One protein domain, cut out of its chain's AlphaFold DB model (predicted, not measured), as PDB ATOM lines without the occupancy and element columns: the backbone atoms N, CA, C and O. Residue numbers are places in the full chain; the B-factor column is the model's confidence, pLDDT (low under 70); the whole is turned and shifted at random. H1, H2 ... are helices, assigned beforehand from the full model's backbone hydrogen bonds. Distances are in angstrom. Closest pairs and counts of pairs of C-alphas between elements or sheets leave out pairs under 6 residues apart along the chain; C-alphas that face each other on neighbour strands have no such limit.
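AT A GLANCE: This is residues 42 to 121 and 157 to 167 of the 169 residues of the protein "Lytic transglycosylase domain-containing protein" of Acidobacteria bacterium (UniProt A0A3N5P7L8). What would one see first in this model? The long helix H4 and the shorter H1 pack side by side, and H2 crosses at a steep angle next to H1 and close to H4, giving a loosely formed core of three helices. H5 packs on H2 at one end of the domain, while the small helix H3 sits near H4 toward the other end, reached from H2 through the long stretch of residues 67 to 86, which has no named element. What is it made of? The printed part has 91 residues, with five named helices in the order H1, H2, H3, H4, H5 and no named strand, and its class is all helix. How tightly is it gathered? The whole is compact, with a radius of gyration of the C-alphas of 12.5 A and spans of 34 by 26 by 23 A.

HOW THE PARTS SIT: What stands next to the first helix? H1, residues 42 to 52, touches H4, residues 101 to 118, with the closest C-alphas, those of Ala 48 and Leu 106, 5.3 A apart; they run the same way at a shallow tilt of 34 degrees, only just short of steep. H1 also touches H2, residues 56 to 66, at Ala 49 and Pro 56, whose C-alphas are the closest at 5.1 A; they run opposite ways at a steep tilt of 68 degrees, only just short of about perpendicular. What else is near H2? It touches H5, residues 157 to 165, with the closest C-alphas, those of Ala 61 and Phe 159, 5.2 A apart, opposite ways at a steep tilt of 43 degrees. H2 and H4 are close but not clearly touching, with the C-alphas of Ile 59 and Ala 109 the closest at 6.8 A, and the packing of the helices is only just mostly crossed, with 1 of 3 touching pairs at a shallow tilt. Where is the smallest helix? H3, residues 87 to 92, touches no helix but is near H4, where the C-alphas of Ala 90 and Gly 107 are the closest at 7.1 A; H3 is apart from H1, H2 and H5. Are the helices' backbones well formed? In H1, H2, H3, H4 and H5 every O i to N i+4 pair is within hydrogen-bond range.

IN THESE COORDINATES: Where does the printed part begin? H1 begins at C-alpha 42, (42.713, -7.365, -30.208), and measures 15.2 A from first to last C-alpha; H2 measures 15.4 A. Which helix is longest? H4 has 18 residues and measures 25.7 A, from C-alpha 101 at (39.972, -14.549, -22.968) to C-alpha 118 at (41.553, -30.923, -42.657), while H3 measures 8.7 A. Where does the last helix end? H5 measures 12.7 A and ends at C-alpha 165, (35.054, -3.022, -46.107).

THE WHOLE: How far does it reach? The two C-alphas farthest apart, those of Ala 88 and Ser 167, are 36.8 A apart. How are the helices linked? The link from H1 to H2 is tight, that from H2 to H3 is long with 20 residues, and that from H3 to H4 is short; the link from H4 to H5 runs across the cut, where residues 122 to 156 are not printed and C-alphas 121 and 157 are 15.3 A apart. Where is confidence low? The mean pLDDT of the printed part is 96.4, and residues 166 to 167 are under 70.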
ATOM      1  N   ASN A  42      41.940  -7.463 -28.973       94.88
ATOM      2  CA  ASN A  42      42.713  -7.365 -30.208       94.88
ATOM      3  C   ASN A  42      44.089  -8.030 -30.085       94.88
ATOM      4  O   ASN A  42      44.467  -8.781 -30.979       94.88
ATOM      5  N   ASP A  43      44.781  -7.829 -28.968       96.19
ATOM      6  CA  ASP A  43      46.128  -8.365 -28.760       96.19
ATOM      7  C   ASP A  43      46.133  -9.898 -28.768       96.19
ATOM      8  O   ASP A  43      46.935 -10.510 -29.466       96.19
ATOM      9  N   HIS A  44      45.169 -10.533 -28.093       97.88
ATOM     10  CA  HIS A  44      45.025 -11.994 -28.099       97.88
ATOM     11  C   HIS A  44      44.632 -12.535 -29.478       97.88
ATOM     12  O   HIS A  44      45.046 -13.625 -29.863       97.88
ATOM     13  N   ILE A  45      43.824 -11.784 -30.230       98.06
ATOM     14  CA  ILE A  45      43.413 -12.156 -31.589       98.06
ATOM     15  C   ILE A  45      44.598 -12.079 -32.553       98.06
ATOM     16  O   ILE A  45      44.762 -12.984 -33.369       98.06
ATOM     17  N   VAL A  46      45.409 -11.023 -32.470       97.88
ATOM     18  CA  VAL A  46      46.616 -10.853 -33.288       97.88
ATOM     19  C   VAL A  46      47.645 -11.923 -32.933       97.88
ATOM     20  O   VAL A  46      48.109 -12.622 -33.828       97.88
ATOM     21  N   GLU A  47      47.897 -12.145 -31.641       98.50
ATOM     22  CA  GLU A  47      48.779 -13.213 -31.158       98.50
ATOM     23  C   GLU A  47      48.357 -14.584 -31.712       98.50
ATOM     24  O   GLU A  47      49.162 -15.327 -32.278       98.50
ATOM     25  N   ALA A  48      47.069 -14.921 -31.605       98.69
ATOM     26  CA  ALA A  48      46.533 -16.171 -32.125       98.69
ATOM     27  C   ALA A  48      46.647 -16.276 -33.655       98.69
ATOM     28  O   ALA A  48      46.962 -17.345 -34.184       98.69
ATOM     29  N   ALA A  49      46.384 -15.181 -34.369       98.62
ATOM     30  CA  ALA A  49      46.486 -15.128 -35.821       98.62
ATOM     31  C   ALA A  49      47.919 -15.396 -36.300       98.62
ATOM     32  O   ALA A  49      48.111 -16.178 -37.231       98.62
ATOM     33  N   GLU A  50      48.914 -14.808 -35.636       98.62
ATOM     34  CA  GLU A  50      50.331 -15.006 -35.937       98.62
ATOM     35  C   GLU A  50      50.783 -16.437 -35.631       98.62
ATOM     36  O   GLU A  50      51.335 -17.112 -36.505       98.62
ATOM     37  N   LEU A  51      50.487 -16.942 -34.426       98.62
ATOM     38  CA  LEU A  51      50.890 -18.285 -33.993       98.62
ATOM     39  C   LEU A  51      50.316 -19.387 -34.887       98.62
ATOM     40  O   LEU A  51      51.002 -20.365 -35.192       98.62
ATOM     41  N   TYR A  52      49.063 -19.234 -35.314       98.69
ATOM     42  CA  TYR A  52      48.344 -20.267 -36.054       98.69
ATOM     43  C   TYR A  52      48.174 -19.953 -37.542       98.69
ATOM     44  O   TYR A  52      47.501 -20.708 -38.240       98.69
ATOM     45  N   ARG A  53      48.803 -18.887 -38.056       98.38
ATOM     46  CA  ARG A  53      48.731 -18.469 -39.471       98.38
ATOM     47  C   ARG A  53      47.285 -18.374 -39.966       98.38
ATOM     48  O   ARG A  53      46.883 -19.053 -40.917       98.38
ATOM     49  N   LEU A  54      46.491 -17.567 -39.272       98.44
ATOM     50  CA  LEU A  54      45.080 -17.324 -39.564       98.44
ATOM     51  C   LEU A  54      44.855 -15.860 -39.937       98.44
ATOM     52  O   LEU A  54      45.578 -14.978 -39.490       98.44
ATOM     53  N   ASP A  55      43.801 -15.590 -40.707       97.75
ATOM     54  CA  ASP A  55      43.294 -14.224 -40.858       97.75
ATOM     55  C   ASP A  55      42.702 -13.769 -39.503       97.75
ATOM     56  O   ASP A  55      41.747 -14.395 -39.023       97.75
ATOM     57  N   PRO A  56      43.202 -12.691 -38.868       97.31
ATOM     58  CA  PRO A  56      42.648 -12.208 -37.601       97.31
ATOM     59  C   PRO A  56      41.169 -11.811 -37.729       97.31
ATOM     60  O   PRO A  56      40.408 -11.900 -36.764       97.31
ATOM     61  N   ASN A  57      40.711 -11.429 -38.924       96.94
ATOM     62  CA  ASN A  57      39.299 -11.151 -39.165       96.94
ATOM     63  C   ASN A  57      38.433 -12.410 -39.130       96.94
ATOM     64  O   ASN A  57      37.276 -12.326 -38.719       96.94
ATOM     65  N   LEU A  58      38.976 -13.572 -39.502       98.19
ATOM     66  CA  LEU A  58      38.274 -14.847 -39.362       98.19
ATOM     67  C   LEU A  58      38.065 -15.190 -37.888       98.19
ATOM     68  O   LEU A  58      36.949 -15.532 -37.502       98.19
ATOM     69  N   ILE A  59      39.087 -14.999 -37.052       98.44
ATOM     70  CA  ILE A  59      38.970 -15.185 -35.600       98.44
ATOM     71  C   ILE A  59      37.907 -14.234 -35.024       98.44
ATOM     72  O   ILE A  59      36.992 -14.684 -34.333       98.44
ATOM     73  N   ARG A  60      37.946 -12.937 -35.375       97.44
ATOM     74  CA  ARG A  60      36.911 -11.960 -34.969       97.44
ATOM     75  C   ARG A  60      35.510 -12.381 -35.411       97.44
ATOM     76  O   ARG A  60      34.558 -12.247 -34.642       97.44
ATOM     77  N   ALA A  61      35.368 -12.867 -36.642       97.56
ATOM     78  CA  ALA A  61      34.086 -13.291 -37.190       97.56
ATOM     79  C   ALA A  61      33.513 -14.499 -36.436       97.56
ATOM     80  O   ALA A  61      32.316 -14.501 -36.142       97.56
ATOM     81  N   ILE A  62      34.356 -15.473 -36.074       98.50
ATOM     82  CA  ILE A  62      33.967 -16.621 -35.247       98.50
ATOM     83  C   ILE A  62      33.567 -16.161 -33.843       98.50
ATOM     84  O   ILE A  62      32.439 -16.421 -33.437       98.50
ATOM     85  N   ILE A  63      34.395 -15.379 -33.141       98.31
ATOM     86  CA  ILE A  63      34.063 -14.868 -31.793       98.31
ATOM     87  C   ILE A  63      32.726 -14.117 -31.801       98.31
ATOM     88  O   ILE A  63      31.859 -14.331 -30.950       98.31
ATOM     89  N   ARG A  64      32.510 -13.258 -32.803       97.06
ATOM     90  CA  ARG A  64      31.251 -12.524 -32.953       97.06
ATOM     91  C   ARG A  64      30.064 -13.451 -33.217       97.06
ATOM     92  O   ARG A  64      28.951 -13.159 -32.779       97.06
ATOM     93  N   ALA A  65      30.266 -14.521 -33.981       97.94
ATOM     94  CA  ALA A  65      29.226 -15.499 -34.268       97.94
ATOM     95  C   ALA A  65      28.859 -16.335 -33.040       97.94
ATOM     96  O   ALA A  65      27.664 -16.586 -32.860       97.94
ATOM     97  N   GLU A  66      29.847 -16.684 -32.222       98.00
ATOM     98  CA  GLU A  66      29.732 -17.563 -31.060       98.00
ATOM     99  C   GLU A  66      29.187 -16.858 -29.816       98.00
ATOM    100  O   GLU A  66      28.155 -17.242 -29.271       98.00
ATOM    101  N   SER A  67      29.852 -15.789 -29.379       97.94
ATOM    102  CA  SER A  67      29.607 -15.179 -28.065       97.94
ATOM    103  C   SER A  67      29.186 -13.717 -28.134       97.94
ATOM    104  O   SER A  67      28.884 -13.118 -27.103       97.94
ATOM    105  N   ALA A  68      29.216 -13.112 -29.326       96.12
ATOM    106  CA  ALA A  68      29.152 -11.660 -29.485       96.12
ATOM    107  C   ALA A  68      30.182 -10.928 -28.597       96.12
ATOM    108  O   ALA A  68      29.906  -9.840 -28.100       96.12
ATOM    109  N   PHE A  69      31.371 -11.529 -28.432       96.69
ATOM    110  CA  PHE A  69      32.465 -11.048 -27.582       96.69
ATOM    111  C   PHE A  69      32.190 -11.064 -26.066       96.69
ATOM    112  O   PHE A  69      32.877 -10.378 -25.308       96.69
ATOM    113  N   ASN A  70      31.225 -11.860 -25.598       96.62
ATOM    114  CA  ASN A  70      31.038 -12.108 -24.169       96.62
ATOM    115  C   ASN A  70      31.997 -13.220 -23.682       96.62
ATOM    116  O   ASN A  70      31.802 -14.383 -24.048       96.62
ATOM    117  N   PRO A  71      32.997 -12.915 -22.832       97.25
ATOM    118  CA  PRO A  71      33.966 -13.905 -22.367       97.25
ATOM    119  C   PRO A  71      33.373 -14.887 -21.354       97.25
ATOM    120  O   PRO A  71      33.939 -15.951 -21.147       97.25
ATOM    121  N   PHE A  72      32.204 -14.582 -20.783       98.06
ATOM    122  CA  PHE A  72      31.485 -15.435 -19.836       98.06
ATOM    123  C   PHE A  72      30.296 -16.163 -20.480       98.06
ATOM    124  O   PHE A  72      29.416 -16.666 -19.783       98.06
ATOM    125  N   ALA A  73      30.225 -16.197 -21.815       98.44
ATOM    126  CA  ALA A  73      29.148 -16.880 -22.521       98.44
ATOM    127  C   ALA A  73      29.155 -18.386 -22.219       98.44
ATOM    128  O   ALA A  73      30.186 -19.051 -22.339       98.44
ATOM    129  N   VAL A  74      27.981 -18.928 -21.885       98.56
ATOM    130  CA  VAL A  74      27.754 -20.368 -21.721       98.56
ATOM    131  C   VAL A  74      26.535 -20.769 -22.545       98.56
ATOM    132  O   VAL A  74      25.439 -20.246 -22.331       98.56
ATOM    133  N   SER A  75      26.705 -21.682 -23.501       97.75
ATOM    134  CA  SER A  75      25.576 -22.210 -24.272       97.75
ATOM    135  C   SER A  75      24.759 -23.216 -23.458       97.75
ATOM    136  O   SER A  75      25.221 -23.778 -22.467       97.75
ATOM    137  N   ARG A  76      23.546 -23.534 -23.929       97.31
ATOM    138  CA  ARG A  76      22.721 -24.609 -23.343       97.31
ATOM    139  C   ARG A  76      23.403 -25.981 -23.368       97.31
ATOM    140  O   ARG A  76      23.096 -26.813 -22.526       97.31
ATOM    141  N   ALA A  77      24.296 -26.212 -24.330       95.50
ATOM    142  CA  ALA A  77      25.063 -27.451 -24.445       95.50
ATOM    143  C   ALA A  77      26.339 -27.444 -23.581       95.50
ATOM    144  O   ALA A  77      27.014 -28.465 -23.492       95.50
ATOM    145  N   GLY A  78      26.672 -26.314 -22.947       98.00
ATOM    146  CA  GLY A  78      27.857 -26.167 -22.103       98.00
ATOM    147  C   GLY A  78      29.096 -25.639 -22.823       98.00
ATOM    148  O   GLY A  78      30.181 -25.723 -22.263       98.00
ATOM    149  N   ALA A  79      28.967 -25.098 -24.037       98.44
ATOM    150  CA  ALA A  79      30.074 -24.426 -24.718       98.44
ATOM    151  C   ALA A  79      30.431 -23.114 -24.000       98.44
ATOM    152  O   ALA A  79      29.526 -22.404 -23.562       98.44
ATOM    153  N   GLN A  80      31.721 -22.798 -23.860       98.81
ATOM    154  CA  GLN A  80      32.200 -21.752 -22.948       98.81
ATOM    155  C   GLN A  80      33.096 -20.707 -23.625       98.81
ATOM    156  O   GLN A  80      33.943 -21.017 -24.470       98.81
ATOM    157  N   GLY A  81      32.922 -19.458 -23.197       98.56
ATOM    158  CA  GLY A  81      33.794 -18.336 -23.520       98.56
ATOM    159  C   GLY A  81      33.646 -17.787 -24.936       98.56
ATOM    160  O   GLY A  81      32.664 -18.051 -25.637       98.56
ATOM    161  N   LEU A  82      34.641 -16.999 -25.348       98.50
ATOM    162  CA  LEU A  82      34.603 -16.182 -26.564       98.50
ATOM    163  C   LEU A  82      34.383 -16.987 -27.850       98.50
ATOM    164  O   LEU A  82      33.606 -16.568 -28.708       98.50
ATOM    165  N   MET A  83      35.051 -18.130 -27.971       98.75
ATOM    166  CA  MET A  83      35.011 -19.043 -29.114       98.75
ATOM    167  C   MET A  83      34.184 -20.308 -28.840       98.75
ATOM    168  O   MET A  83      34.273 -21.264 -29.611       98.75
ATOM    169  N   GLN A  84      33.395 -20.303 -27.753       98.69
ATOM    170  CA  GLN A  84      32.438 -21.352 -27.379       98.69
ATOM    171  C   GLN A  84      33.034 -22.767 -27.463       98.69
ATOM    172  O   GLN A  84      32.542 -23.651 -28.163       98.69
ATOM    173  N   LEU A  85      34.111 -22.995 -26.712       98.56
ATOM    174  CA  LEU A  85      34.743 -24.308 -26.640       98.56
ATOM    175  C   LEU A  85      33.902 -25.241 -25.768       98.56
ATOM    176  O   LEU A  85      33.558 -24.904 -24.636       98.56
ATOM    177  N   MET A  86      33.583 -26.428 -26.279       98.12
ATOM    178  CA  MET A  86      32.986 -27.490 -25.465       98.12
ATOM    179  C   MET A  86      33.996 -27.983 -24.416       98.12
ATOM    180  O   MET A  86      35.179 -28.078 -24.745       98.12
ATOM    181  N   PRO A  87      33.582 -28.394 -23.202       98.06
ATOM    182  CA  PRO A  87      34.518 -28.756 -22.131       98.06
ATOM    183  C   PRO A  87      35.514 -29.863 -22.511       98.06
ATOM    184  O   PRO A  87      36.696 -29.789 -22.179       98.06
ATOM    185  N   ALA A  88      35.063 -30.872 -23.264       97.69
ATOM    186  CA  ALA A  88      35.935 -31.937 -23.763       97.69
ATOM    187  C   ALA A  88      37.011 -31.401 -24.723       97.69
ATOM    188  O   ALA A  88      38.177 -31.778 -24.614       97.69
ATOM    189  N   LEU A  89      36.629 -30.482 -25.613       96.56
ATOM    190  CA  LEU A  89      37.543 -29.839 -26.551       96.56
ATOM    191  C   LEU A  89      38.496 -28.878 -25.829       96.56
ATOM    192  O   LEU A  89      39.685 -28.869 -26.123       96.56
ATOM    193  N   ALA A  90      38.017 -28.111 -24.846       97.94
ATOM    194  CA  ALA A  90      38.858 -27.244 -24.021       97.94
ATOM    195  C   ALA A  90      39.972 -28.053 -23.329       97.94
ATOM    196  O   ALA A  90      41.140 -27.669 -23.377       97.94
ATOM    197  N   LYS A  91      39.627 -29.231 -22.791       97.81
ATOM    198  CA  LYS A  91      40.587 -30.172 -22.203       97.81
ATOM    199  C   LYS A  91      41.591 -30.713 -23.225       97.81
ATOM    200  O   LYS A  91      42.784 -30.699 -22.943       97.81
ATOM    201  N   GLU A  92      41.138 -31.161 -24.399       97.31
ATOM    202  CA  GLU A  92      42.028 -31.590 -25.499       97.31
ATOM    203  C   GLU A  92      43.006 -30.474 -25.892       97.31
ATOM    204  O   GLU A  92      44.170 -30.715 -26.209       97.31
ATOM    205  N   LEU A  93      42.539 -29.229 -25.821       96.19
ATOM    206  CA  LEU A  93      43.302 -28.038 -26.148       96.19
ATOM    207  C   LEU A  93      44.087 -27.462 -24.952       96.19
ATOM    208  O   LEU A  93      44.644 -26.370 -25.075       96.19
ATOM    209  N   ASN A  94      44.188 -28.145 -23.812       97.25
ATOM    210  CA  ASN A  94      44.894 -27.623 -22.631       97.25
ATOM    211  C   ASN A  94      44.463 -26.188 -22.240       97.25
ATOM    212  O   ASN A  94      45.278 -25.393 -21.775       97.25
ATOM    213  N   VAL A  95      43.194 -25.843 -22.467       98.44
ATOM    214  CA  VAL A  95      42.574 -24.604 -21.986       98.44
ATOM    215  C   VAL A  95      42.123 -24.878 -20.556       98.44
ATOM    216  O   VAL A  95      41.187 -25.648 -20.343       98.44
ATOM    217  N   LEU A  96      42.833 -24.309 -19.579       98.06
ATOM    218  CA  LEU A  96      42.584 -24.558 -18.156       98.06
ATOM    219  C   LEU A  96      41.385 -23.753 -17.659       98.06
ATOM    220  O   LEU A  96      40.562 -24.278 -16.913       98.06
ATOM    221  N   ASP A  97      41.282 -22.503 -18.108       98.38
ATOM    222  CA  ASP A  97      40.131 -21.642 -17.864       98.38
ATOM    223  C   ASP A  97      39.512 -21.203 -19.204       98.38
ATOM    224  O   ASP A  97      40.103 -20.391 -19.920       98.38
ATOM    225  N   PRO A  98      38.333 -21.727 -19.586       98.00
ATOM    226  CA  PRO A  98      37.669 -21.333 -20.822       98.00
ATOM    227  C   PRO A  98      37.040 -19.934 -20.751       98.00
ATOM    228  O   PRO A  98      36.602 -19.444 -21.791       98.00
ATOM    229  N   PHE A  99      36.985 -19.294 -19.580       98.44
ATOM    230  CA  PHE A  99      36.529 -17.912 -19.421       98.44
ATOM    231  C   PHE A  99      37.677 -16.897 -19.460       98.44
ATOM    232  O   PHE A  99      37.417 -15.709 -19.652       98.44
ATOM    233  N   ASP A 100      38.931 -17.350 -19.357       98.50
ATOM    234  CA  ASP A 100      40.097 -16.517 -19.641       98.50
ATOM    235  C   ASP A 100      40.151 -16.202 -21.151       98.50
ATOM    236  O   ASP A 100      40.288 -17.120 -21.973       98.50
ATOM    237  N   PRO A 101      40.048 -14.920 -21.559       97.94
ATOM    238  CA  PRO A 101      39.972 -14.549 -22.968       97.94
ATOM    239  C   PRO A 101      41.147 -15.059 -23.796       97.94
ATOM    240  O   PRO A 101      40.950 -15.572 -24.899       97.94
ATOM    241  N   ARG A 102      42.370 -14.946 -23.266       98.06
ATOM    242  CA  ARG A 102      43.582 -15.336 -23.985       98.06
ATOM    243  C   ARG A 102      43.627 -16.842 -24.209       98.06
ATOM    244  O   ARG A 102      43.826 -17.274 -25.343       98.06
ATOM    245  N   GLN A 103      43.413 -17.645 -23.168       98.75
ATOM    246  CA  GLN A 103      43.377 -19.103 -23.290       98.75
ATOM    247  C   GLN A 103      42.275 -19.568 -24.245       98.75
ATOM    248  O   GLN A 103      42.532 -20.412 -25.105       98.75
ATOM    249  N   ASN A 104      41.069 -19.001 -24.140       98.81
ATOM    250  CA  ASN A 104      39.949 -19.376 -24.999       98.81
ATOM    251  C   ASN A 104      40.221 -19.043 -26.477       98.81
ATOM    252  O   ASN A 104      40.024 -19.900 -27.342       98.81
ATOM    253  N   ILE A 105      40.740 -17.841 -26.763       98.75
ATOM    254  CA  ILE A 105      41.090 -17.415 -28.126       98.75
ATOM    255  C   ILE A 105      42.222 -18.274 -28.696       98.75
ATOM    256  O   ILE A 105      42.100 -18.776 -29.812       98.75
ATOM    257  N   LEU A 106      43.308 -18.494 -27.947       98.81
ATOM    258  CA  LEU A 106      44.429 -19.312 -28.422       98.81
ATOM    259  C   LEU A 106      44.016 -20.770 -28.653       98.81
ATOM    260  O   LEU A 106      44.408 -21.369 -29.657       98.81
ATOM    261  N   GLY A 107      43.207 -21.340 -27.758       98.75
ATOM    262  CA  GLY A 107      42.657 -22.684 -27.911       98.75
ATOM    263  C   GLY A 107      41.768 -22.798 -29.149       98.75
ATOM    264  O   GLY A 107      42.008 -23.653 -30.006       98.75
ATOM    265  N   GLY A 108      40.780 -21.911 -29.280       98.75
ATOM    266  CA  GLY A 108      39.856 -21.907 -30.414       98.75
ATOM    267  C   GLY A 108      40.539 -21.633 -31.753       98.75
ATOM    268  O   GLY A 108      40.234 -22.300 -32.739       98.75
ATOM    269  N   ALA A 109      41.528 -20.737 -31.795       98.81
ATOM    270  CA  ALA A 109      42.329 -20.486 -32.988       98.81
ATOM    271  C   ALA A 109      43.158 -21.714 -33.396       98.81
ATOM    272  O   ALA A 109      43.176 -22.079 -34.573       98.81
ATOM    273  N   ARG A 110      43.773 -22.425 -32.441       98.81
ATOM    274  CA  ARG A 110      44.477 -23.680 -32.746       98.81
ATOM    275  C   ARG A 110      43.540 -24.729 -33.339       98.81
ATOM    276  O   ARG A 110      43.907 -25.420 -34.288       98.81
ATOM    277  N   TYR A 111      42.331 -24.847 -32.794       98.81
ATOM    278  CA  TYR A 111      41.330 -25.762 -33.335       98.81
ATOM    279  C   TYR A 111      40.884 -25.347 -34.741       98.81
ATOM    280  O   TYR A 111      40.855 -26.178 -35.645       98.81
ATOM    281  N   LEU A 112      40.637 -24.056 -34.968       98.81
ATOM    282  CA  LEU A 112      40.299 -23.521 -36.285       98.81
ATOM    283  C   LEU A 112      41.395 -23.798 -37.328       98.81
ATOM    284  O   LEU A 112      41.076 -24.174 -38.454       98.81
ATOM    285  N   ARG A 113      42.677 -23.687 -36.958       98.75
ATOM    286  CA  ARG A 113      43.802 -24.068 -37.829       98.75
ATOM    287  C   ARG A 113      43.744 -25.539 -38.227       98.75
ATOM    288  O   ARG A 113      43.801 -25.835 -39.416       98.75
ATOM    289  N   ARG A 114      43.536 -26.443 -37.260       98.69
ATOM    290  CA  ARG A 114      43.350 -27.879 -37.536       98.69
ATOM    291  C   ARG A 114      42.207 -28.112 -38.523       98.69
ATOM    292  O   ARG A 114      42.344 -28.925 -39.429       98.69
ATOM    293  N   LEU A 115      41.086 -27.408 -38.367       98.69
ATOM    294  CA  LEU A 115      39.948 -27.543 -39.275       98.69
ATOM    295  C   LEU A 115      40.250 -27.022 -40.679       98.69
ATOM    296  O   LEU A 115      39.819 -27.637 -41.647       98.69
ATOM    297  N   LEU A 116      41.002 -25.930 -40.814       98.69
ATOM    298  CA  LEU A 116      41.459 -25.474 -42.126       98.69
ATOM    299  C   LEU A 116      42.384 -26.496 -42.783       98.69
ATOM    300  O   LEU A 116      42.233 -26.752 -43.971       98.69
ATOM    301  N   ASP A 117      43.300 -27.103 -42.029       98.56
ATOM    302  CA  ASP A 117      44.203 -28.129 -42.562       98.56
ATOM    303  C   ASP A 117      43.427 -29.357 -43.051       98.56
ATOM    304  O   ASP A 117      43.659 -29.828 -44.161       98.56
ATOM    305  N   LEU A 118      42.441 -29.820 -42.271       98.19
ATOM    306  CA  LEU A 118      41.553 -30.923 -42.657       98.19
ATOM    307  C   LEU A 118      40.733 -30.624 -43.921       98.19
ATOM    308  O   LEU A 118      40.383 -31.544 -44.651       98.19
ATOM    309  N   ASN A 119      40.431 -29.351 -44.174       98.06
ATOM    310  CA  ASN A 119      39.648 -28.909 -45.325       98.06
ATOM    311  C   ASN A 119      40.520 -28.289 -46.432       98.06
ATOM    312  O   ASN A 119      40.027 -27.498 -47.232       98.06
ATOM    313  N   ASN A 120      41.817 -28.615 -46.493       97.56
ATOM    314  CA  ASN A 120      42.748 -28.153 -47.535       97.56
ATOM    315  C   ASN A 120      42.801 -26.621 -47.706       97.56
ATOM    316  O   ASN A 120      42.995 -26.105 -48.807       97.56
ATOM    317  N   GLY A 121      42.617 -25.879 -46.614       97.88
ATOM    318  CA  GLY A 121      42.589 -24.418 -46.606       97.88
ATOM    319  C   GLY A 121      41.254 -23.795 -47.021       97.88
ATOM    320  O   GLY A 121      41.159 -22.566 -47.041       97.88
ATOM    321  N   ASN A 157      30.512 -15.475 -42.813       97.44
ATOM    322  CA  ASN A 157      30.861 -14.861 -44.098       97.44
ATOM    323  C   ASN A 157      30.428 -13.393 -44.184       97.44
ATOM    324  O   ASN A 157      31.144 -12.560 -44.738       97.44
ATOM    325  N   ARG A 158      29.271 -13.040 -43.612       97.31
ATOM    326  CA  ARG A 158      28.844 -11.638 -43.513       97.31
ATOM    327  C   ARG A 158      29.787 -10.821 -42.626       97.31
ATOM    328  O   ARG A 158      30.150  -9.715 -43.006       97.31
ATOM    329  N   PHE A 159      30.190 -11.339 -41.467       95.38
ATOM    330  CA  PHE A 159      31.118 -10.621 -40.588       95.38
ATOM    331  C   PHE A 159      32.493 -10.415 -41.231       95.38
ATOM    332  O   PHE A 159      33.024  -9.312 -41.145       95.38
ATOM    333  N   LEU A 160      33.004 -11.421 -41.944       93.69
ATOM    334  CA  LEU A 160      34.241 -11.329 -42.726       93.69
ATOM    335  C   LEU A 160      34.184 -10.276 -43.835       93.69
ATOM    336  O   LEU A 160      35.149  -9.552 -44.061       93.69
ATOM    337  N   LYS A 161      33.063 -10.187 -44.560       93.88
ATOM    338  CA  LYS A 161      32.893  -9.173 -45.611       93.88
ATOM    339  C   LYS A 161      32.901  -7.765 -45.024       93.88
ATOM    340  O   LYS A 161      33.586  -6.894 -45.550       93.88
ATOM    341  N   ASN A 162      32.197  -7.568 -43.913       90.62
ATOM    342  CA  ASN A 162      32.090  -6.259 -43.281       90.62
ATOM    343  C   ASN A 162      33.437  -5.767 -42.724       90.62
ATOM    344  O   ASN A 162      33.727  -4.582 -42.840       90.62
ATOM    345  N   SER A 163      34.274  -6.651 -42.163       86.94
ATOM    346  CA  SER A 163      35.594  -6.254 -41.643       86.94
ATOM    347  C   SER A 163      36.580  -5.842 -42.740       86.94
ATOM    348  O   SER A 163      37.457  -5.016 -42.509       86.94
ATOM    349  N   ARG A 164      36.437  -6.396 -43.950       82.25
ATOM    350  CA  ARG A 164      37.255  -6.005 -45.110       82.25
ATOM    351  C   ARG A 164      36.857  -4.633 -45.652       82.25
ATOM    352  O   ARG A 164      37.725  -3.863 -46.038       82.25
ATOM    353  N   GLN A 165      35.564  -4.317 -45.641       73.69
ATOM    354  CA  GLN A 165      35.054  -3.022 -46.107       73.69
ATOM    355  C   GLN A 165      35.460  -1.874 -45.178       73.69
ATOM    356  O   GLN A 165      35.915  -0.849 -45.662       73.69
ATOM    357  N   SER A 166      35.427  -2.077 -43.856       66.00
ATOM    358  CA  SER A 166      35.848  -1.065 -42.874       66.00
ATOM    359  C   SER A 166      37.354  -0.767 -42.848       66.00
ATOM    360  O   SER A 166      37.790   0.031 -42.033       66.00
ATOM    361  N   SER A 167      38.157  -1.454 -43.668       55.06
ATOM    362  CA  SER A 167      39.607  -1.223 -43.790       55.06
ATOM    363  C   SER A 167      39.970  -0.384 -45.027       55.06
ATOM    364  O   SER A 167      41.152  -0.228 -45.317       55.06
TER     365      SER A 167